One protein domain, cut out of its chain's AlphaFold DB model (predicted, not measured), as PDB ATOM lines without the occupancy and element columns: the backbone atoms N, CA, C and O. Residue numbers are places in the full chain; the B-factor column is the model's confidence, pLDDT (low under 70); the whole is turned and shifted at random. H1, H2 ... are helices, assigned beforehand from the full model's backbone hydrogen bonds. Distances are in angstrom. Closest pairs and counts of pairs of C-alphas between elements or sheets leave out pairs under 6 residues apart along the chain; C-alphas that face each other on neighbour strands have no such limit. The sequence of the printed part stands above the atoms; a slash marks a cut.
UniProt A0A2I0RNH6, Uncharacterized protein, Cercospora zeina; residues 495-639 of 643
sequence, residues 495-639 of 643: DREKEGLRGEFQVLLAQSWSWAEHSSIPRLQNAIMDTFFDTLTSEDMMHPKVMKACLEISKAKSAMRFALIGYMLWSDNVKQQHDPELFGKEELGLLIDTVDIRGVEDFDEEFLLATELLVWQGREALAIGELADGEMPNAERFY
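This is residues 495 to 639 of the 643 residues of an uncharacterized protein of Cercospora zeina (UniProt A0A2I0RNH6). Four helices, H1 to H4, form an up-and-down bundle made of two helical hairpins, H1 with H2 and H3 with H4. H6 crosses H4 steeply, residues 620 to 625 stick out, and the chain then folds back to short H7, which packs on H2 and H4. Short H5 packs on H4 after a long loop, residues 579 to 590. The printed part has 145 residues with seven named helices, H1 to H7 in chain order, and no named strand: all helix. It is compact, with a radius of gyration of the C-alphas of 15.5 A, and spans 45 by 40 by 28 A.

H1, residues 495 to 518, and H2, residues 522 to 537, touch as a hairpin, opposite ways at a shallow tilt of 23 degrees; their closest C-alphas, of Trp 513 and Gln 525, are 5.3 A apart. H3, residues 544 to 553, touches residues 503 to 514 alone of H1, the same way at a shallow tilt of 16 degrees; the closest C-alphas, of Val 507 and Cys 550, are 5.5 A apart. H4, residues 559 to 578, is the hub, touching four helices. With residues 561 to 564 alone it touches H3 as a hairpin, opposite ways at 21 degrees, a shallow tilt; the closest C-alphas are those of Leu 551 and Arg 561, 6.1 A. H5, residues 591 to 594, touches H4, the closest C-alphas being those of Met 568 and Leu 591, 6.2 A. H6, residues 603 to 624, touches H4 with residues 606 to 614 alone, at a steep tilt of 63 degrees; the closest C-alphas, of Phe 562 and Ala 610, are 6.3 A apart. H7, residues 635 to 638, touches H2, with C-alphas of Asp 530 and Ala 635 closest at 5.6 A, and H4, with those of Ala 559 and Phe 638 closest at 5.7 A. H1 and H6 are apart. In H1, H2, H3, H4 and H6 every O i to N i+4 pair is within hydrogen-bond range; H5 and H7 are too short for such a pair.

H1 begins at C-alpha 495 (-33.928, 59.411, 26.364) and is 34.8 A long from first to last C-alpha. H2 measures 22.5 A, H4 28.4 A and H6 31.2 A. H6 ends at C-alpha 624 (-3.675, 50.443, 54.130), and H7 at C-alpha 638 (-18.508, 39.272, 43.545).

The two C-alphas farthest apart, of Ser 519 and Lys 585, are 48.2 A apart. The printed part has no cut. The link from H4 to H5 is long. The model's pLDDT is under 70 in residues 582 to 589 and 614 to 630.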
ATOM      1  N   ASP A 495     -34.672  59.828  25.164       88.69
ATOM      2  CA  ASP A 495     -33.928  59.411  26.364       88.69
ATOM      3  C   ASP A 495     -34.776  58.525  27.286       88.69
ATOM      4  O   ASP A 495     -34.281  57.578  27.887       88.69
ATOM      5  N   ARG A 496     -36.096  58.738  27.293       87.50
ATOM      6  CA  ARG A 496     -37.047  57.899  28.032       87.50
ATOM      7  C   ARG A 496     -37.138  56.468  27.492       87.50
ATOM      8  O   ARG A 496     -37.319  55.536  28.270       87.50
ATOM      9  N   GLU A 497     -37.047  56.281  26.174       87.62
ATOM     10  CA  GLU A 497     -36.986  54.940  25.571       87.62
ATOM     11  C   GLU A 497     -35.664  54.250  25.921       87.62
ATOM     12  O   GLU A 497     -35.670  53.067  26.252       87.62
ATOM     13  N   LYS A 498     -34.546  54.992  25.915       88.75
ATOM     14  CA  LYS A 498     -33.231  54.474  26.328       88.75
ATOM     15  C   LYS A 498     -33.234  54.012  27.784       88.75
ATOM     16  O   LYS A 498     -32.775  52.909  28.067       88.75
ATOM     17  N   GLU A 499     -33.792  54.820  28.685       88.81
ATOM     18  CA  GLU A 499     -33.906  54.491  30.109       88.81
ATOM     19  C   GLU A 499     -34.770  53.239  30.330       88.81
ATOM     20  O   GLU A 499     -34.387  52.338  31.079       88.81
ATOM     21  N   GLY A 500     -35.902  53.137  29.621       89.81
ATOM     22  CA  GLY A 500     -36.770  51.959  29.662       89.81
ATOM     23  C   GLY A 500     -36.059  50.685  29.198       89.81
ATOM     24  O   GLY A 500     -36.052  49.693  29.924       89.81
ATOM     25  N   LEU A 501     -35.399  50.736  28.036       89.81
ATOM     26  CA  LEU A 501     -34.648  49.604  27.482       89.81
ATOM     27  C   LEU A 501     -33.490  49.176  28.393       89.81
ATOM     28  O   LEU A 501     -33.253  47.983  28.568       89.81
ATOM     29  N   ARG A 502     -32.787  50.134  29.009       91.25
ATOM     30  CA  ARG A 502     -31.715  49.847  29.972       91.25
ATOM     31  C   ARG A 502     -32.256  49.157  31.220       91.25
ATOM     32  O   ARG A 502     -31.673  48.170  31.658       91.25
ATOM     33  N   GLY A 503     -33.379  49.632  31.760       93.19
ATOM     34  CA  GLY A 503     -34.037  49.001  32.904       93.19
ATOM     35  C   GLY A 503     -34.482  47.567  32.608       93.19
ATOM     36  O   GLY A 503     -34.213  46.663  33.395       93.19
ATOM     37  N   GLU A 504     -35.102  47.336  31.449       93.06
ATOM     38  CA  GLU A 504     -35.486  45.993  30.993       93.06
ATOM     39  C   GLU A 504     -34.268  45.075  30.818       93.06
ATOM     40  O   GLU A 504     -34.291  43.921  31.252       93.06
ATOM     41  N   PHE A 505     -33.180  45.600  30.249       94.38
ATOM     42  CA  PHE A 505     -31.929  44.866  30.088       94.38
ATOM     43  C   PHE A 505     -31.287  44.497  31.434       94.38
ATOM     44  O   PHE A 505     -30.857  43.364  31.617       94.38
ATOM     45  N   GLN A 506     -31.284  45.400  32.416       95.56
ATOM     46  CA  GLN A 506     -30.778  45.112  33.763       95.56
ATOM     47  C   GLN A 506     -31.572  43.993  34.454       95.56
ATOM     48  O   GLN A 506     -30.981  43.082  35.036       95.56
ATOM     49  N   VAL A 507     -32.906  44.012  34.343       96.44
ATOM     50  CA  VAL A 507     -33.757  42.921  34.851       96.44
ATOM     51  C   VAL A 507     -33.420  41.603  34.153       96.44
ATOM     52  O   VAL A 507     -33.297  40.569  34.811       96.44
ATOM     53  N   LEU A 508     -33.223  41.627  32.834       95.81
ATOM     54  CA  LEU A 508     -32.828  40.452  32.060       95.81
ATOM     55  C   LEU A 508     -31.468  39.889  32.503       95.81
ATOM     56  O   LEU A 508     -31.319  38.667  32.597       95.81
ATOM     57  N   LEU A 509     -30.487  40.748  32.789       96.25
ATOM     58  CA  LEU A 509     -29.185  40.327  33.309       96.25
ATOM     59  C   LEU A 509     -29.335  39.628  34.664       96.25
ATOM     60  O   LEU A 509     -28.785  38.543  34.845       96.25
ATOM     61  N   ALA A 510     -30.149  40.167  35.577       97.25
ATOM     62  CA  ALA A 510     -30.428  39.519  36.860       97.25
ATOM     63  C   ALA A 510     -31.103  38.140  36.687       97.25
ATOM     64  O   ALA A 510     -30.713  37.173  37.344       97.25
ATOM     65  N   GLN A 511     -32.062  38.015  35.757       96.94
ATOM     66  CA  GLN A 511     -32.694  36.726  35.420       96.94
ATOM     67  C   GLN A 511     -31.686  35.728  34.849       96.94
ATOM     68  O   GLN A 511     -31.660  34.565  35.255       96.94
ATOM     69  N   SER A 512     -30.837  36.188  33.931       97.06
ATOM     70  CA  SER A 512     -29.813  35.360  33.294       97.06
ATOM     71  C   SER A 512     -28.768  34.896  34.304       97.06
ATOM     72  O   SER A 512     -28.351  33.739  34.268       97.06
ATOM     73  N   TRP A 513     -28.401  35.761  35.253       97.62
ATOM     74  CA  TRP A 513     -27.476  35.425  36.328       97.62
ATOM     75  C   TRP A 513     -28.064  34.372  37.270       97.62
ATOM     76  O   TRP A 513     -27.397  33.387  37.578       97.62
ATOM     77  N   SER A 514     -29.324  34.538  37.686       96.88
ATOM     78  CA  SER A 514     -30.021  33.572  38.547       96.88
ATOM     79  C   SER A 514     -30.137  32.197  37.877       96.88
ATOM     80  O   SER A 514     -29.881  31.165  38.499       96.88
ATOM     81  N   TRP A 515     -30.439  32.168  36.576       97.12
ATOM     82  CA  TRP A 515     -30.451  30.929  35.802       97.12
ATOM     83  C   TRP A 515     -29.056  30.290  35.690       97.12
ATOM     84  O   TRP A 515     -28.927  29.070  35.824       97.12
ATOM     85  N   ALA A 516     -28.010  31.096  35.486       97.00
ATOM     86  CA  ALA A 516     -26.628  30.625  35.433       97.00
ATOM     87  C   ALA A 516     -26.161  30.056  36.785       97.00
ATOM     88  O   ALA A 516     -25.466  29.042  36.807       97.00
ATOM     89  N   GLU A 517     -26.593  30.653  37.902       96.00
ATOM     90  CA  GLU A 517     -26.378  30.128  39.257       96.00
ATOM     91  C   GLU A 517     -27.036  28.756  39.423       96.00
ATOM     92  O   GLU A 517     -26.384  27.794  39.831       96.00
ATOM     93  N   HIS A 518     -28.313  28.634  39.046       95.81
ATOM     94  CA  HIS A 518     -29.037  27.366  39.117       95.81
ATOM     95  C   HIS A 518     -28.395  26.279  38.244       95.81
ATOM     96  O   HIS A 518     -28.296  25.123  38.652       95.81
ATOM     97  N   SER A 519     -27.907  26.671  37.066       96.00
ATOM     98  CA  SER A 519     -27.247  25.784  36.104       96.00
ATOM     99  C   SER A 519     -25.764  25.552  36.412       96.00
ATOM    100  O   SER A 519     -25.107  24.816  35.676       96.00
ATOM    101  N   SER A 520     -25.225  26.138  37.490       95.75
ATOM    102  CA  SER A 520     -23.811  26.046  37.877       95.75
ATOM    103  C   SER A 520     -22.852  26.412  36.735       95.75
ATOM    104  O   SER A 520     -21.978  25.624  36.379       95.75
ATOM    105  N   ILE A 521     -23.020  27.608  36.156       96.75
ATOM    106  CA  ILE A 521     -22.169  28.161  35.084       96.75
ATOM    107  C   ILE A 521     -21.410  29.403  35.613       96.75
ATOM    108  O   ILE A 521     -21.778  30.533  35.275       96.75
ATOM    109  N   PRO A 522     -20.333  29.252  36.417       95.00
ATOM    110  CA  PRO A 522     -19.633  30.386  37.037       95.00
ATOM    111  C   PRO A 522     -19.087  31.397  36.027       95.00
ATOM    112  O   PRO A 522     -19.124  32.603  36.255       95.00
ATOM    113  N   ARG A 523     -18.612  30.919  34.870       93.75
ATOM    114  CA  ARG A 523     -18.062  31.794  33.822       93.75
ATOM    115  C   ARG A 523     -19.121  32.736  33.242       93.75
ATOM    116  O   ARG A 523     -18.815  33.896  32.989       93.75
ATOM    117  N   LEU A 524     -20.353  32.257  33.070       96.31
ATOM    118  CA  LEU A 524     -21.471  33.095  32.639       96.31
ATOM    119  C   LEU A 524     -21.904  34.041  33.763       96.31
ATOM    120  O   LEU A 524     -22.158  35.208  33.491       96.31
ATOM    121  N   GLN A 525     -21.939  33.574  35.017       96.56
ATOM    122  CA  GLN A 525     -22.254  34.431  36.167       96.56
ATOM    123  C   GLN A 525     -21.302  35.628  36.262       96.56
ATOM    124  O   GLN A 525     -21.767  36.749  36.447       96.56
ATOM    125  N   ASN A 526     -19.997  35.404  36.095       95.19
ATOM    126  CA  ASN A 526     -18.995  36.468  36.162       95.19
ATOM    127  C   ASN A 526     -19.111  37.418  34.960       95.19
ATOM    128  O   ASN A 526     -19.197  38.621  35.163       95.19
ATOM    129  N   ALA A 527     -19.263  36.895  33.736       94.44
ATOM    130  CA  ALA A 527     -19.458  37.731  32.546       94.44
ATOM    131  C   ALA A 527     -20.739  38.590  32.617       94.44
ATOM    132  O   ALA A 527     -20.762  39.735  32.159       94.44
ATOM    133  N   ILE A 528     -21.817  38.050  33.205       96.75
ATOM    134  CA  ILE A 528     -23.035  38.816  33.491       96.75
ATOM    135  C   ILE A 528     -22.771  39.860  34.569       96.75
ATOM    136  O   ILE A 528     -23.259  40.974  34.424       96.75
ATOM    137  N   MET A 529     -22.006  39.534  35.614       95.81
ATOM    138  CA  MET A 529     -21.662  40.492  36.664       95.81
ATOM    139  C   MET A 529     -20.896  41.689  36.097       95.81
ATOM    140  O   MET A 529     -21.268  42.820  36.383       95.81
ATOM    141  N   ASP A 530     -19.910  41.456  35.232       93.62
ATOM    142  CA  ASP A 530     -19.136  42.523  34.582       93.62
ATOM    143  C   ASP A 530     -20.042  43.447  33.779       93.62
ATOM    144  O   ASP A 530     -20.127  44.646  34.040       93.62
ATOM    145  N   THR A 531     -20.831  42.853  32.883       94.75
ATOM    146  CA  THR A 531     -21.776  43.592  32.039       94.75
ATOM    147  C   THR A 531     -22.808  44.340  32.886       94.75
ATOM    148  O   THR A 531     -23.208  45.456  32.560       94.75
ATOM    149  N   PHE A 532     -23.246  43.749  34.000       95.44
ATOM    150  CA  PHE A 532     -24.188  44.375  34.918       95.44
ATOM    151  C   PHE A 532     -23.571  45.594  35.607       95.44
ATOM    152  O   PHE A 532     -24.202  46.649  35.626       95.44
ATOM    153  N   PHE A 533     -22.335  45.500  36.099       93.12
ATOM    154  CA  PHE A 533     -21.625  46.623  36.717       93.12
ATOM    155  C   PHE A 533     -21.307  47.731  35.711       93.12
ATOM    156  O   PHE A 533     -21.506  48.902  36.032       93.12
ATOM    157  N   ASP A 534     -20.938  47.391  34.477       92.06
ATOM    158  CA  ASP A 534     -20.790  48.365  33.389       92.06
ATOM    159  C   ASP A 534     -22.107  49.103  33.128       92.06
ATOM    160  O   ASP A 534     -22.142  50.322  32.944       92.06
ATOM    161  N   THR A 535     -23.233  48.383  33.188       92.31
ATOM    162  CA  THR A 535     -24.539  49.032  33.084       92.31
ATOM    163  C   THR A 535     -24.898  49.841  34.317       92.31
ATOM    164  O   THR A 535     -25.808  50.641  34.199       92.31
ATOM    165  N   LEU A 536     -24.270  49.658  35.481       90.12
ATOM    166  CA  LEU A 536     -24.549  50.415  36.708       90.12
ATOM    167  C   LEU A 536     -23.701  51.687  36.828       90.12
ATOM    168  O   LEU A 536     -24.167  52.657  37.425       90.12
ATOM    169  N   THR A 537     -22.485  51.675  36.274       85.94
ATOM    170  CA  THR A 537     -21.532  52.797  36.313       85.94
ATOM    171  C   THR A 537     -21.816  53.886  35.283       85.94
ATOM    172  O   THR A 537     -21.308  54.997  35.430       85.94
ATOM    173  N   SER A 538     -22.616  53.619  34.246       84.50
ATOM    174  CA  SER A 538     -23.025  54.676  33.313       84.50
ATOM    175  C   SER A 538     -23.847  55.762  34.027       84.50
ATOM    176  O   SER A 538     -24.576  55.438  34.961       84.50
ATOM    177  N   GLU A 539     -23.765  57.016  33.558       77.62
ATOM    178  CA  GLU A 539     -24.211  58.254  34.247       77.62
ATOM    179  C   GLU A 539     -25.614  58.214  34.892       77.62
ATOM    180  O   GLU A 539     -25.858  58.903  35.883       77.62
ATOM    181  N   ASP A 540     -26.527  57.389  34.382       82.94
ATOM    182  CA  ASP A 540     -27.884  57.265  34.906       82.94
ATOM    183  C   ASP A 540     -27.986  56.251  36.054       82.94
ATOM    184  O   ASP A 540     -27.689  55.061  35.908       82.94
ATOM    185  N   MET A 541     -28.531  56.679  37.189       85.31
ATOM    186  CA  MET A 541     -28.837  55.781  38.302       85.31
ATOM    187  C   MET A 541     -29.882  54.717  37.948       85.31
ATOM    188  O   MET A 541     -30.829  54.972  37.205       85.31
ATOM    189  N   MET A 542     -29.760  53.525  38.543       92.19
ATOM    190  CA  MET A 542     -30.779  52.483  38.401       92.19
ATOM    191  C   MET A 542     -32.121  52.939  38.994       92.19
ATOM    192  O   MET A 542     -32.211  53.345  40.155       92.19
ATOM    193  N   HIS A 543     -33.190  52.817  38.208       92.75
ATOM    194  CA  HIS A 543     -34.534  53.179  38.645       92.75
ATOM    195  C   HIS A 543     -35.003  52.269  39.811       92.75
ATOM    196  O   HIS A 543     -34.877  51.044  39.708       92.75
ATOM    197  N   PRO A 544     -35.643  52.787  40.883       92.31
ATOM    198  CA  PRO A 544     -36.005  51.993  42.070       92.31
ATOM    199  C   PRO A 544     -36.862  50.750  41.785       92.31
ATOM    200  O   PRO A 544     -36.692  49.700  42.401       92.31
ATOM    201  N   LYS A 545     -37.776  50.838  40.808       93.31
ATOM    202  CA  LYS A 545     -38.584  49.684  40.358       93.31
ATOM    203  C   LYS A 545     -37.743  48.570  39.724       93.31
ATOM    204  O   LYS A 545     -38.069  47.405  39.913       93.31
ATOM    205  N   VAL A 546     -36.700  48.934  38.979       95.12
ATOM    206  CA  VAL A 546     -35.770  47.980  38.357       95.12
ATOM    207  C   VAL A 546     -34.941  47.313  39.447       95.12
ATOM    208  O   VAL A 546     -34.887  46.091  39.494       95.12
ATOM    209  N   MET A 547     -34.416  48.101  40.393       95.31
ATOM    210  CA  MET A 547     -33.691  47.590  41.561       95.31
ATOM    211  C   MET A 547     -34.525  46.573  42.352       95.31
ATOM    212  O   MET A 547     -34.058  45.468  42.620       95.31
ATOM    213  N   LYS A 548     -35.787  46.907  42.663       94.56
ATOM    214  CA  LYS A 548     -36.718  45.986  43.333       94.56
ATOM    215  C   LYS A 548     -36.881  44.677  42.555       94.56
ATOM    216  O   LYS A 548     -36.752  43.610  43.144       94.56
ATOM    217  N   ALA A 549     -37.132  44.755  41.248       96.06
ATOM    218  CA  ALA A 549     -37.296  43.566  40.415       96.06
ATOM    219  C   ALA A 549     -36.029  42.692  40.420       96.06
ATOM    220  O   ALA A 549     -36.126  41.480  40.596       96.06
ATOM    221  N   CYS A 550     -34.842  43.292  40.294       96.38
ATOM    222  CA  CYS A 550     -33.570  42.572  40.369       96.38
ATOM    223  C   CYS A 550     -33.381  41.870  41.725       96.38
ATOM    224  O   CYS A 550     -32.977  40.708  41.750       96.38
ATOM    225  N   LEU A 551     -33.726  42.536  42.835       94.56
ATOM    226  CA  LEU A 551     -33.669  41.951  44.180       94.56
ATOM    227  C   LEU A 551     -34.629  40.763  44.337       94.56
ATOM    228  O   LEU A 551     -34.227  39.735  44.875       94.56
ATOM    229  N   GLU A 552     -35.862  40.876  43.835       95.12
ATOM    230  CA  GLU A 552     -36.865  39.798  43.862       95.12
ATOM    231  C   GLU A 552     -36.456  38.584  43.013       95.12
ATOM    232  O   GLU A 552     -36.745  37.445  43.378       95.12
ATOM    233  N   ILE A 553     -35.775  38.812  41.886       95.75
ATOM    234  CA  ILE A 553     -35.250  37.746  41.019       95.75
ATOM    235  C   ILE A 553     -34.038  37.061  41.661       95.75
ATOM    236  O   ILE A 553     -33.852  35.850  41.520       95.75
ATOM    237  N   SER A 554     -33.194  37.826  42.351       94.75
ATOM    238  CA  SER A 554     -31.984  37.305  42.976       94.75
ATOM    239  C   SER A 554     -32.303  36.461  44.214       94.75
ATOM    240  O   SER A 554     -33.016  36.875  45.132       94.75
ATOM    241  N   LYS A 555     -31.742  35.251  44.264       92.81
ATOM    242  CA  LYS A 555     -31.933  34.343  45.397       92.81
ATOM    243  C   LYS A 555     -31.310  34.932  46.664       92.81
ATOM    244  O   LYS A 555     -30.268  35.592  46.597       92.81
ATOM    245  N   ALA A 556     -31.916  34.633  47.812       91.69
ATOM    246  CA  ALA A 556     -31.334  34.947  49.107       91.69
ATOM    247  C   ALA A 556     -29.887  34.422  49.205       91.69
ATOM    248  O   ALA A 556     -29.599  33.274  48.848       91.69
ATOM    249  N   LYS A 557     -28.985  35.280  49.684       90.56
ATOM    250  CA  LYS A 557     -27.547  35.065  49.891       90.56
ATOM    251  C   LYS A 557     -26.748  34.814  48.608       90.56
ATOM    252  O   LYS A 557     -25.612  34.350  48.686       90.56
ATOM    253  N   SER A 558     -27.312  35.122  47.441       94.12
ATOM    254  CA  SER A 558     -26.588  35.052  46.169       94.12
ATOM    255  C   SER A 558     -25.620  36.228  46.003       94.12
ATOM    256  O   SER A 558     -25.855  37.324  46.520       94.12
ATOM    257  N   ALA A 559     -24.537  36.031  45.245       92.81
ATOM    258  CA  ALA A 559     -23.559  37.091  44.988       92.81
ATOM    259  C   ALA A 559     -24.176  38.294  44.252       92.81
ATOM    260  O   ALA A 559     -23.869  39.432  44.592       92.81
ATOM    261  N   MET A 560     -25.107  38.058  43.317       95.06
ATOM    262  CA  MET A 560     -25.870  39.126  42.655       95.06
ATOM    263  C   MET A 560     -26.662  39.966  43.655       95.06
ATOM    264  O   MET A 560     -26.679  41.190  43.570       95.06
ATOM    265  N   ARG A 561     -27.278  39.330  44.652       93.56
ATOM    266  CA  ARG A 561     -28.044  40.045  45.671       93.56
ATOM    267  C   ARG A 561     -27.163  40.921  46.558       93.56
ATOM    268  O   ARG A 561     -27.496  42.078  46.805       93.56
ATOM    269  N   PHE A 562     -25.998  40.412  46.959       92.19
ATOM    270  CA  PHE A 562     -24.998  41.211  47.670       92.19
ATOM    271  C   PHE A 562     -24.443  42.358  46.817       92.19
ATOM    272  O   PHE A 562     -24.251  43.454  47.340       92.19
ATOM    273  N   ALA A 563     -24.237  42.141  45.516       91.94
ATOM    274  CA  ALA A 563     -23.818  43.186  44.587       91.94
ATOM    275  C   ALA A 563     -24.858  44.313  44.473       91.94
ATOM    276  O   ALA A 563     -24.499  45.487  44.566       91.94
ATOM    277  N   LEU A 564     -26.146  43.972  44.353       93.25
ATOM    278  CA  LEU A 564     -27.249  44.940  44.315       93.25
ATOM    279  C   LEU A 564     -27.321  45.771  45.601       93.25
ATOM    280  O   LEU A 564     -27.381  46.998  45.540       93.25
ATOM    281  N   ILE A 565     -27.254  45.117  46.766       91.25
ATOM    282  CA  ILE A 565     -27.239  45.804  48.068       91.25
ATOM    283  C   ILE A 565     -26.002  46.705  48.187       91.25
ATOM    284  O   ILE A 565     -26.107  47.849  48.630       91.25
ATOM    285  N   GLY A 566     -24.835  46.221  47.753       89.00
ATOM    286  CA  GLY A 566     -23.601  46.999  47.742       89.00
ATOM    287  C   GLY A 566     -23.695  48.247  46.866       89.00
ATOM    288  O   GLY A 566     -23.295  49.324  47.303       89.00
ATOM    289  N   TYR A 567     -24.292  48.134  45.676       90.69
ATOM    290  CA  TYR A 567     -24.559  49.280  44.809       90.69
ATOM    291  C   TYR A 567     -25.533  50.277  45.452       90.69
ATOM    292  O   TYR A 567     -25.289  51.479  45.382       90.69
ATOM    293  N   MET A 568     -26.602  49.806  46.111       88.75
ATOM    294  CA  MET A 568     -27.537  50.693  46.820       88.75
ATOM    295  C   MET A 568     -26.817  51.529  47.883       88.75
ATOM    296  O   MET A 568     -26.950  52.749  47.904       88.75
ATOM    297  N   LEU A 569     -26.002  50.873  48.713       86.94
ATOM    298  CA  LEU A 569     -25.221  51.523  49.768       86.94
ATOM    299  C   LEU A 569     -24.188  52.507  49.206       86.94
ATOM    300  O   LEU A 569     -24.022  53.605  49.737       86.94
ATOM    301  N   TRP A 570     -23.498  52.119  48.133       88.12
ATOM    302  CA  TRP A 570     -22.534  52.979  47.453       88.12
ATOM    303  C   TRP A 570     -23.210  54.221  46.865       88.12
ATOM    304  O   TRP A 570     -22.775  55.340  47.125       88.12
ATOM    305  N   SER A 571     -24.308  54.037  46.133       85.94
ATOM    306  CA  SER A 571     -25.032  55.127  45.484       85.94
ATOM    307  C   SER A 571     -25.571  56.144  46.495       85.94
ATOM    308  O   SER A 571     -25.477  57.353  46.279       85.94
ATOM    309  N   ASP A 572     -26.063  55.661  47.634       83.62
ATOM    310  CA  ASP A 572     -26.520  56.499  48.740       83.62
ATOM    311  C   ASP A 572     -25.380  57.308  49.374       83.62
ATOM    312  O   ASP A 572     -25.552  58.493  49.667       83.62
ATOM    313  N   ASN A 573     -24.193  56.715  49.519       82.38
ATOM    314  CA  ASN A 573     -23.003  57.417  50.004       82.38
ATOM    315  C   ASN A 573     -22.534  58.499  49.014       82.38
ATOM    316  O   ASN A 573     -22.285  59.637  49.411       82.38
ATOM    317  N   VAL A 574     -22.484  58.188  47.714       81.12
ATOM    318  CA  VAL A 574     -22.112  59.151  46.661       81.12
ATOM    319  C   VAL A 574     -23.058  60.358  46.654       81.12
ATOM    320  O   VAL A 574     -22.601  61.502  46.595       81.12
ATOM    321  N   LYS A 575     -24.371  60.137  46.809       78.62
ATOM    322  CA  LYS A 575     -25.354  61.228  46.951       78.62
ATOM    323  C   LYS A 575     -25.106  62.096  48.183       78.62
ATOM    324  O   LYS A 575     -25.192  63.318  48.084       78.62
ATOM    325  N   GLN A 576     -24.796  61.487  49.328       78.62
ATOM    326  CA  GLN A 576     -24.503  62.224  50.563       78.62
ATOM    327  C   GLN A 576     -23.244  63.095  50.438       78.62
ATOM    328  O   GLN A 576     -23.191  64.177  51.022       78.62
ATOM    329  N   GLN A 577     -22.242  62.644  49.678       81.44
ATOM    330  CA  GLN A 577     -20.991  63.380  49.486       81.44
ATOM    331  C   GLN A 577     -21.119  64.547  48.501       81.44
ATOM    332  O   GLN A 577     -20.531  65.602  48.739       81.44
ATOM    333  N   HIS A 578     -21.869  64.377  47.408       79.94
ATOM    334  CA  HIS A 578     -21.963  65.404  46.367       79.94
ATOM    335  C   HIS A 578     -22.843  66.601  46.737       79.94
ATOM    336  O   HIS A 578     -22.576  67.692  46.234       79.94
ATOM    337  N   ASP A 579     -23.847  66.441  47.607       72.06
ATOM    338  CA  ASP A 579     -24.719  67.559  47.986       72.06
ATOM    339  C   ASP A 579     -25.198  67.504  49.454       72.06
ATOM    340  O   ASP A 579     -26.351  67.165  49.754       72.06
ATOM    341  N   PRO A 580     -24.316  67.847  50.412       72.31
ATOM    342  CA  PRO A 580     -24.657  67.829  51.832       72.31
ATOM    343  C   PRO A 580     -25.697  68.896  52.217       72.31
ATOM    344  O   PRO A 580     -26.324  68.780  53.272       72.31
ATOM    345  N   GLU A 581     -25.897  69.938  51.395       73.31
ATOM    346  CA  GLU A 581     -26.854  71.017  51.676       73.31
ATOM    347  C   GLU A 581     -28.287  70.674  51.241       73.31
ATOM    348  O   GLU A 581     -29.239  71.058  51.935       73.31
ATOM    349  N   LEU A 582     -28.464  69.922  50.145       61.16
ATOM    350  CA  LEU A 582     -29.783  69.441  49.710       61.16
ATOM    351  C   LEU A 582     -30.358  68.355  50.627       61.16
ATOM    352  O   LEU A 582     -31.576  68.308  50.818       61.16
ATOM    353  N   PHE A 583     -29.496  67.579  51.291       55.62
ATOM    354  CA  PHE A 583     -29.893  66.543  52.254       55.62
ATOM    355  C   PHE A 583     -30.732  67.068  53.434       55.62
ATOM    356  O   PHE A 583     -31.451  66.312  54.082       55.62
ATOM    357  N   GLY A 584     -30.652  68.370  53.727       57.72
ATOM    358  CA  GLY A 584     -31.420  68.998  54.802       57.72
ATOM    359  C   GLY A 584     -32.774  69.588  54.390       57.72
ATOM    360  O   GLY A 584     -33.502  70.038  55.276       57.72
ATOM    361  N   LYS A 585     -33.104  69.676  53.088       52.00
ATOM    362  CA  LYS A 585     -34.244  70.491  52.606       52.00
ATOM    363  C   LYS A 585     -35.183  69.821  51.607       52.00
ATOM    364  O   LYS A 585     -36.347  70.217  51.573       52.00
ATOM    365  N   GLU A 586     -34.734  68.833  50.843       49.66
ATOM    366  CA  GLU A 586     -35.613  68.017  50.001       49.66
ATOM    367  C   GLU A 586     -35.520  66.560  50.450       49.66
ATOM    368  O   GLU A 586     -34.437  66.073  50.761       49.66
ATOM    369  N   GLU A 587     -36.664  65.870  50.497       52.62
ATOM    370  CA  GLU A 587     -36.766  64.413  50.646       52.62
ATOM    371  C   GLU A 587     -36.157  63.723  49.410       52.62
ATOM    372  O   GLU A 587     -36.842  63.045  48.645       52.62
ATOM    373  N   LEU A 588     -34.857  63.903  49.171       49.56
ATOM    374  CA  LEU A 588     -34.073  63.007  48.338       49.56
ATOM    375  C   LEU A 588     -34.018  61.688  49.097       49.56
ATOM    376  O   LEU A 588     -33.080  61.415  49.841       49.56
ATOM    377  N   GLY A 589     -35.097  60.914  48.959       60.69
ATOM    378  CA  GLY A 589     -35.191  59.579  49.510       60.69
ATOM    379  C   GLY A 589     -33.951  58.827  49.065       60.69
ATOM    380  O   GLY A 589     -33.658  58.744  47.863       60.69
ATOM    381  N   LEU A 590     -33.204  58.327  50.045       71.38
ATOM    382  CA  LEU A 590     -32.127  57.390  49.789       71.38
ATOM    383  C   LEU A 590     -32.690  56.277  48.896       71.38
ATOM    384  O   LEU A 590     -33.890  55.975  48.921       71.38
ATOM    385  N   LEU A 591     -31.862  55.672  48.054       71.75
ATOM    386  CA  LEU A 591     -32.309  54.565  47.221       71.75
ATOM    387  C   LEU A 591     -32.936  53.474  48.103       71.75
ATOM    388  O   LEU A 591     -33.967  52.918  47.738       71.75
ATOM    389  N   ILE A 592     -32.410  53.277  49.316       75.88
ATOM    390  CA  ILE A 592     -33.012  52.396  50.324       75.88
ATOM    391  C   ILE A 592     -34.435  52.793  50.757       75.88
ATOM    392  O   ILE A 592     -35.261  51.919  51.001       75.88
ATOM    393  N   ASP A 593     -34.748  54.090  50.796       78.38
ATOM    394  CA  ASP A 593     -36.066  54.603  51.187       78.38
ATOM    395  C   ASP A 593     -37.059  54.589  50.014       78.38
ATOM    396  O   ASP A 593     -38.276  54.530  50.205       78.38
ATOM    397  N   THR A 594     -36.547  54.666  48.782       78.25
ATOM    398  CA  THR A 594     -37.363  54.714  47.556       78.25
ATOM    399  C   THR A 594     -37.647  53.336  46.967       78.25
ATOM    400  O   THR A 594     -38.665  53.149  46.292       78.25
ATOM    401  N   VAL A 595     -36.772  52.361  47.209       82.88
ATOM    402  CA  VAL A 595     -36.983  50.970  46.814       82.88
ATOM    403  C   VAL A 595     -37.936  50.328  47.817       82.88
ATOM    404  O   VAL A 595     -37.629  50.158  48.992       82.88
ATOM    405  N   ASP A 596     -39.126  49.946  47.353       86.12
ATOM    406  CA  ASP A 596     -40.112  49.247  48.179       86.12
ATOM    407  C   ASP A 596     -39.655  47.806  48.462       86.12
ATOM    408  O   ASP A 596     -40.065  46.873  47.776       86.12
ATOM    409  N   ILE A 597     -38.818  47.614  49.480       86.38
ATOM    410  CA  ILE A 597     -38.251  46.310  49.875       86.38
ATOM    411  C   ILE A 597     -39.280  45.343  50.487       86.38
ATOM    412  O   ILE A 597     -38.977  44.179  50.751       86.38
ATOM    413  N   ARG A 598     -40.527  45.787  50.703       82.06
ATOM    414  CA  ARG A 598     -41.595  44.919  51.214       82.06
ATOM    415  C   ARG A 598     -41.849  43.777  50.230       82.06
ATOM    416  O   ARG A 598     -42.254  44.016  49.091       82.06
ATOM    417  N   GLY A 599     -41.659  42.549  50.713       82.00
ATOM    418  CA  GLY A 599     -41.834  41.315  49.944       82.00
ATOM    419  C   GLY A 599     -40.528  40.631  49.533       82.00
ATOM    420  O   GLY A 599     -40.587  39.497  49.068       82.00
ATOM    421  N   VAL A 600     -39.370  41.264  49.742       87.56
ATOM    422  CA  VAL A 600     -38.067  40.638  49.495       87.56
ATOM    423  C   VAL A 600     -37.670  39.810  50.727       87.56
ATOM    424  O   VAL A 600     -37.304  40.358  51.764       87.56
ATOM    425  N   GLU A 601     -37.796  38.483  50.637       88.81
ATOM    426  CA  GLU A 601     -37.509  37.546  51.742       88.81
ATOM    427  C   GLU A 601     -36.061  37.664  52.230       88.81
ATOM    428  O   GLU A 601     -35.163  37.700  51.401       88.81
ATOM    429  N   ASP A 602     -35.825  37.691  53.546       90.19
ATOM    430  CA  ASP A 602     -34.499  37.760  54.194       90.19
ATOM    431  C   ASP A 602     -33.655  39.020  53.898       90.19
ATOM    432  O   ASP A 602     -32.467  39.063  54.226       90.19
ATOM    433  N   PHE A 603     -34.245  40.075  53.320       88.81
ATOM    434  CA  PHE A 603     -33.508  41.297  52.971       88.81
ATOM    435  C   PHE A 603     -32.816  41.945  54.177       88.81
ATOM    436  O   PHE A 603     -31.652  42.317  54.074       88.81
ATOM    437  N   ASP A 604     -33.490  42.045  55.327       87.94
ATOM    438  CA  ASP A 604     -32.939  42.717  56.513       87.94
ATOM    439  C   ASP A 604     -31.665  42.030  57.036       87.94
ATOM    440  O   ASP A 604     -30.691  42.699  57.388       87.94
ATOM    441  N   GLU A 605     -31.641  40.692  57.060       89.56
ATOM    442  CA  GLU A 605     -30.469  39.924  57.505       89.56
ATOM    443  C   GLU A 605     -29.292  40.089  56.537       89.56
ATOM    444  O   GLU A 605     -28.152  40.293  56.952       89.56
ATOM    445  N   GLU A 606     -29.558  40.030  55.235       88.94
ATOM    446  CA  GLU A 606     -28.534  40.191  54.202       88.94
ATOM    447  C   GLU A 606     -28.006  41.611  54.116       88.94
ATOM    448  O   GLU A 606     -26.814  41.808  53.895       88.94
ATOM    449  N   PHE A 607     -28.876  42.597  54.313       88.19
ATOM    450  CA  PHE A 607     -28.500  43.996  54.366       88.19
ATOM    451  C   PHE A 607     -27.546  44.256  55.534       88.19
ATOM    452  O   PHE A 607     -26.520  44.919  55.361       88.19
ATOM    453  N   LEU A 608     -27.826  43.676  56.708       86.69
ATOM    454  CA  LEU A 608     -26.918  43.714  57.857       86.69
ATOM    455  C   LEU A 608     -25.575  43.037  57.545       86.69
ATOM    456  O   LEU A 608     -24.521  43.606  57.813       86.69
ATOM    457  N   LEU A 609     -25.587  41.866  56.907       85.69
ATOM    458  CA  LEU A 609     -24.354  41.176  56.509       85.69
ATOM    459  C   LEU A 609     -23.538  41.972  55.480       85.69
ATOM    460  O   LEU A 609     -22.317  42.071  55.597       85.69
ATOM    461  N   ALA A 610     -24.199  42.556  54.481       83.06
ATOM    462  CA  ALA A 610     -23.565  43.362  53.445       83.06
ATOM    463  C   ALA A 610     -22.952  44.638  54.032       83.06
ATOM    464  O   ALA A 610     -21.819  44.993  53.702       83.06
ATOM    465  N   THR A 611     -23.672  45.306  54.939       81.56
ATOM    466  CA  THR A 611     -23.152  46.477  55.651       81.56
ATOM    467  C   THR A 611     -21.972  46.111  56.541       81.56
ATOM    468  O   THR A 611     -20.978  46.830  56.520       81.56
ATOM    469  N   GLU A 612     -22.000  44.985  57.258       82.81
ATOM    470  CA  GLU A 612     -20.843  44.520  58.034       82.81
ATOM    471  C   GLU A 612     -19.620  44.236  57.150       82.81
ATOM    472  O   GLU A 612     -18.520  44.689  57.472       82.81
ATOM    473  N   LEU A 613     -19.809  43.558  56.012       76.25
ATOM    474  CA  LEU A 613     -18.752  43.276  55.032       76.25
ATOM    475  C   LEU A 613     -18.133  44.560  54.464       76.25
ATOM    476  O   LEU A 613     -16.910  44.703  54.451       76.25
ATOM    477  N   LEU A 614     -18.965  45.513  54.041       69.75
ATOM    478  CA  LEU A 614     -18.505  46.782  53.472       69.75
ATOM    479  C   LEU A 614     -17.847  47.681  54.524       69.75
ATOM    480  O   LEU A 614     -16.820  48.300  54.250       69.75
ATOM    481  N   VAL A 615     -18.379  47.721  55.750       68.69
ATOM    482  CA  VAL A 615     -17.773  48.455  56.873       68.69
ATOM    483  C   VAL A 615     -16.419  47.856  57.247       68.69
ATOM    484  O   VAL A 615     -15.485  48.598  57.562       68.69
ATOM    485  N   TRP A 616     -16.288  46.531  57.219       60.50
ATOM    486  CA  TRP A 616     -15.023  45.862  57.505       60.50
ATOM    487  C   TRP A 616     -13.972  46.161  56.428       60.50
ATOM    488  O   TRP A 616     -12.860  46.564  56.765       60.50
ATOM    489  N   GLN A 617     -14.350  46.106  55.148       63.19
ATOM    490  CA  GLN A 617     -13.459  46.454  54.034       63.19
ATOM    491  C   GLN A 617     -13.081  47.938  54.006       63.19
ATOM    492  O   GLN A 617     -11.929  48.271  53.748       63.19
ATOM    493  N   GLY A 618     -14.009  48.845  54.334       62.25
ATOM    494  CA  GLY A 618     -13.703  50.273  54.459       62.25
ATOM    495  C   GLY A 618     -12.672  50.550  55.557       62.25
ATOM    496  O   GLY A 618     -11.795  51.395  55.392       62.25
ATOM    497  N   ARG A 619     -12.722  49.795  56.663       57.78
ATOM    498  CA  ARG A 619     -11.708  49.858  57.730       57.78
ATOM    499  C   ARG A 619     -10.362  49.278  57.297       57.78
ATOM    500  O   ARG A 619      -9.338  49.785  57.741       57.78
ATOM    501  N   GLU A 620     -10.360  48.248  56.455       52.66
ATOM    502  CA  GLU A 620      -9.144  47.644  55.902       52.66
ATOM    503  C   GLU A 620      -8.458  48.576  54.888       52.66
ATOM    504  O   GLU A 620      -7.266  48.840  55.023       52.66
ATOM    505  N   ALA A 621      -9.212  49.191  53.971       59.81
ATOM    506  CA  ALA A 621      -8.701  50.199  53.034       59.81
ATOM    507  C   ALA A 621      -8.129  51.432  53.765       59.81
ATOM    508  O   ALA A 621      -7.002  51.856  53.502       59.81
ATOM    509  N   LEU A 622      -8.845  51.933  54.785       56.62
ATOM    510  CA  LEU A 622      -8.358  52.996  55.677       56.62
ATOM    511  C   LEU A 622      -7.075  52.607  56.433       56.62
ATOM    512  O   LEU A 622      -6.255  53.477  56.722       56.62
ATOM    513  N   ALA A 623      -6.886  51.327  56.763       52.12
ATOM    514  CA  ALA A 623      -5.678  50.841  57.429       52.12
ATOM    515  C   ALA A 623      -4.471  50.726  56.477       52.12
ATOM    516  O   ALA A 623      -3.332  50.819  56.937       52.12
ATOM    517  N   ILE A 624      -4.711  50.554  55.173       59.41
ATOM    518  CA  ILE A 624      -3.675  50.443  54.130       59.41
ATOM    519  C   ILE A 624      -3.275  51.825  53.574       59.41
ATOM    520  O   ILE A 624      -2.226  51.966  52.948       59.41
ATOM    521  N   GLY A 625      -4.036  52.880  53.884       43.59
ATOM    522  CA  GLY A 625      -3.730  54.250  53.463       43.59
ATOM    523  C   GLY A 625      -4.132  54.555  52.019       43.59
ATOM    524  O   GLY A 625      -3.740  55.596  51.492       43.59
ATOM    525  N   GLU A 626      -4.925  53.680  51.395       58.50
ATOM    526  CA  GLU A 626      -5.658  54.009  50.178       58.50
ATOM    527  C   GLU A 626      -6.793  54.954  50.578       58.50
ATOM    528  O   GLU A 626      -7.671  54.611  51.377       58.50
ATOM    529  N   LEU A 627      -6.714  56.203  50.112       43.81
ATOM    530  CA  LEU A 627      -7.788  57.167  50.302       43.81
ATOM    531  C   LEU A 627      -9.065  56.575  49.704       43.81
ATOM    532  O   LEU A 627      -9.084  56.163  48.550       43.81
ATOM    533  N   ALA A 628     -10.104  56.529  50.535       51.47
ATOM    534  CA  ALA A 628     -11.463  56.130  50.206       51.47
ATOM    535  C   ALA A 628     -12.121  57.144  49.257       51.47
ATOM    536  O   ALA A 628     -13.131  57.762  49.599       51.47
ATOM    537  N   ASP A 629     -11.531  57.351  48.084       54.66
ATOM    538  CA  ASP A 629     -12.246  57.942  46.967       54.66
ATOM    539  C   ASP A 629     -13.411  56.991  46.685       54.66
ATOM    540  O   ASP A 629     -13.225  55.775  46.664       54.66
ATOM    541  N   GLY A 630     -14.632  57.528  46.632       64.94
ATOM    542  CA  GLY A 630     -15.894  56.785  46.579       64.94
ATOM    543  C   GLY A 630     -16.098  55.987  45.289       64.94
ATOM    544  O   GLY A 630     -17.158  56.077  44.678       64.94
ATOM    545  N   GLU A 631     -15.099  55.228  44.858       75.38
ATOM    546  CA  GLU A 631     -15.147  54.331  43.721       75.38
ATOM    547  C   GLU A 631     -16.110  53.177  44.007       75.38
ATOM    548  O   GLU A 631     -16.207  52.648  45.121       75.38
ATOM    549  N   MET A 632     -16.878  52.821  42.982       77.19
ATOM    550  CA  MET A 632     -17.817  51.712  43.045       77.19
ATOM    551  C   MET A 632     -17.041  50.400  43.237       77.19
ATOM    552  O   MET A 632     -15.982  50.235  42.631       77.19
ATOM    553  N   PRO A 633     -17.531  49.443  44.047       77.62
ATOM    554  CA  PRO A 633     -16.893  48.136  44.152       77.62
ATOM    555  C   PRO A 633     -16.728  47.487  42.770       77.62
ATOM    556  O   PRO A 633     -17.682  47.444  41.997       77.62
ATOM    557  N   ASN A 634     -15.544  46.946  42.475       84.19
ATOM    558  CA  ASN A 634     -15.313  46.215  41.224       84.19
ATOM    559  C   ASN A 634     -16.102  44.897  41.200       84.19
ATOM    560  O   ASN A 634     -16.191  44.206  42.221       84.19
ATOM    561  N   ALA A 635     -16.596  44.514  40.016       83.69
ATOM    562  CA  ALA A 635     -17.335  43.268  39.789       83.69
ATOM    563  C   ALA A 635     -16.566  42.019  40.262       83.69
ATOM    564  O   ALA A 635     -17.167  41.104  40.826       83.69
ATOM    565  N   GLU A 636     -15.232  42.035  40.145       83.38
ATOM    566  CA  GLU A 636     -14.319  40.966  40.584       83.38
ATOM    567  C   GLU A 636     -14.528  40.529  42.040       83.38
ATOM    568  O   GLU A 636     -14.329  39.363  42.382       83.38
ATOM    569  N   ARG A 637     -14.979  41.441  42.912       82.69
ATOM    570  CA  ARG A 637     -15.243  41.131  44.327       82.69
ATOM    571  C   ARG A 637     -16.434  40.197  44.528       82.69
ATOM    572  O   ARG A 637     -16.550  39.583  45.585       82.69
ATOM    573  N   PHE A 638     -17.307  40.101  43.531       85.25
ATOM    574  CA  PHE A 638     -18.508  39.272  43.545       85.25
ATOM    575  C   PHE A 638     -18.380  38.047  42.635       85.25
ATOM    576  O   PHE A 638     -19.375  37.360  42.395       85.25
ATOM    577  N   TYR A 639     -17.178  37.762  42.121       91.56
ATOM    578  CA  TYR A 639     -16.964  36.612  41.253       91.56
ATOM    579  C   TYR A 639     -17.190  35.299  41.984       91.56
ATOM    580  O   TYR A 639     -16.706  35.059  43.092       91.56
TER     581      TYR A 639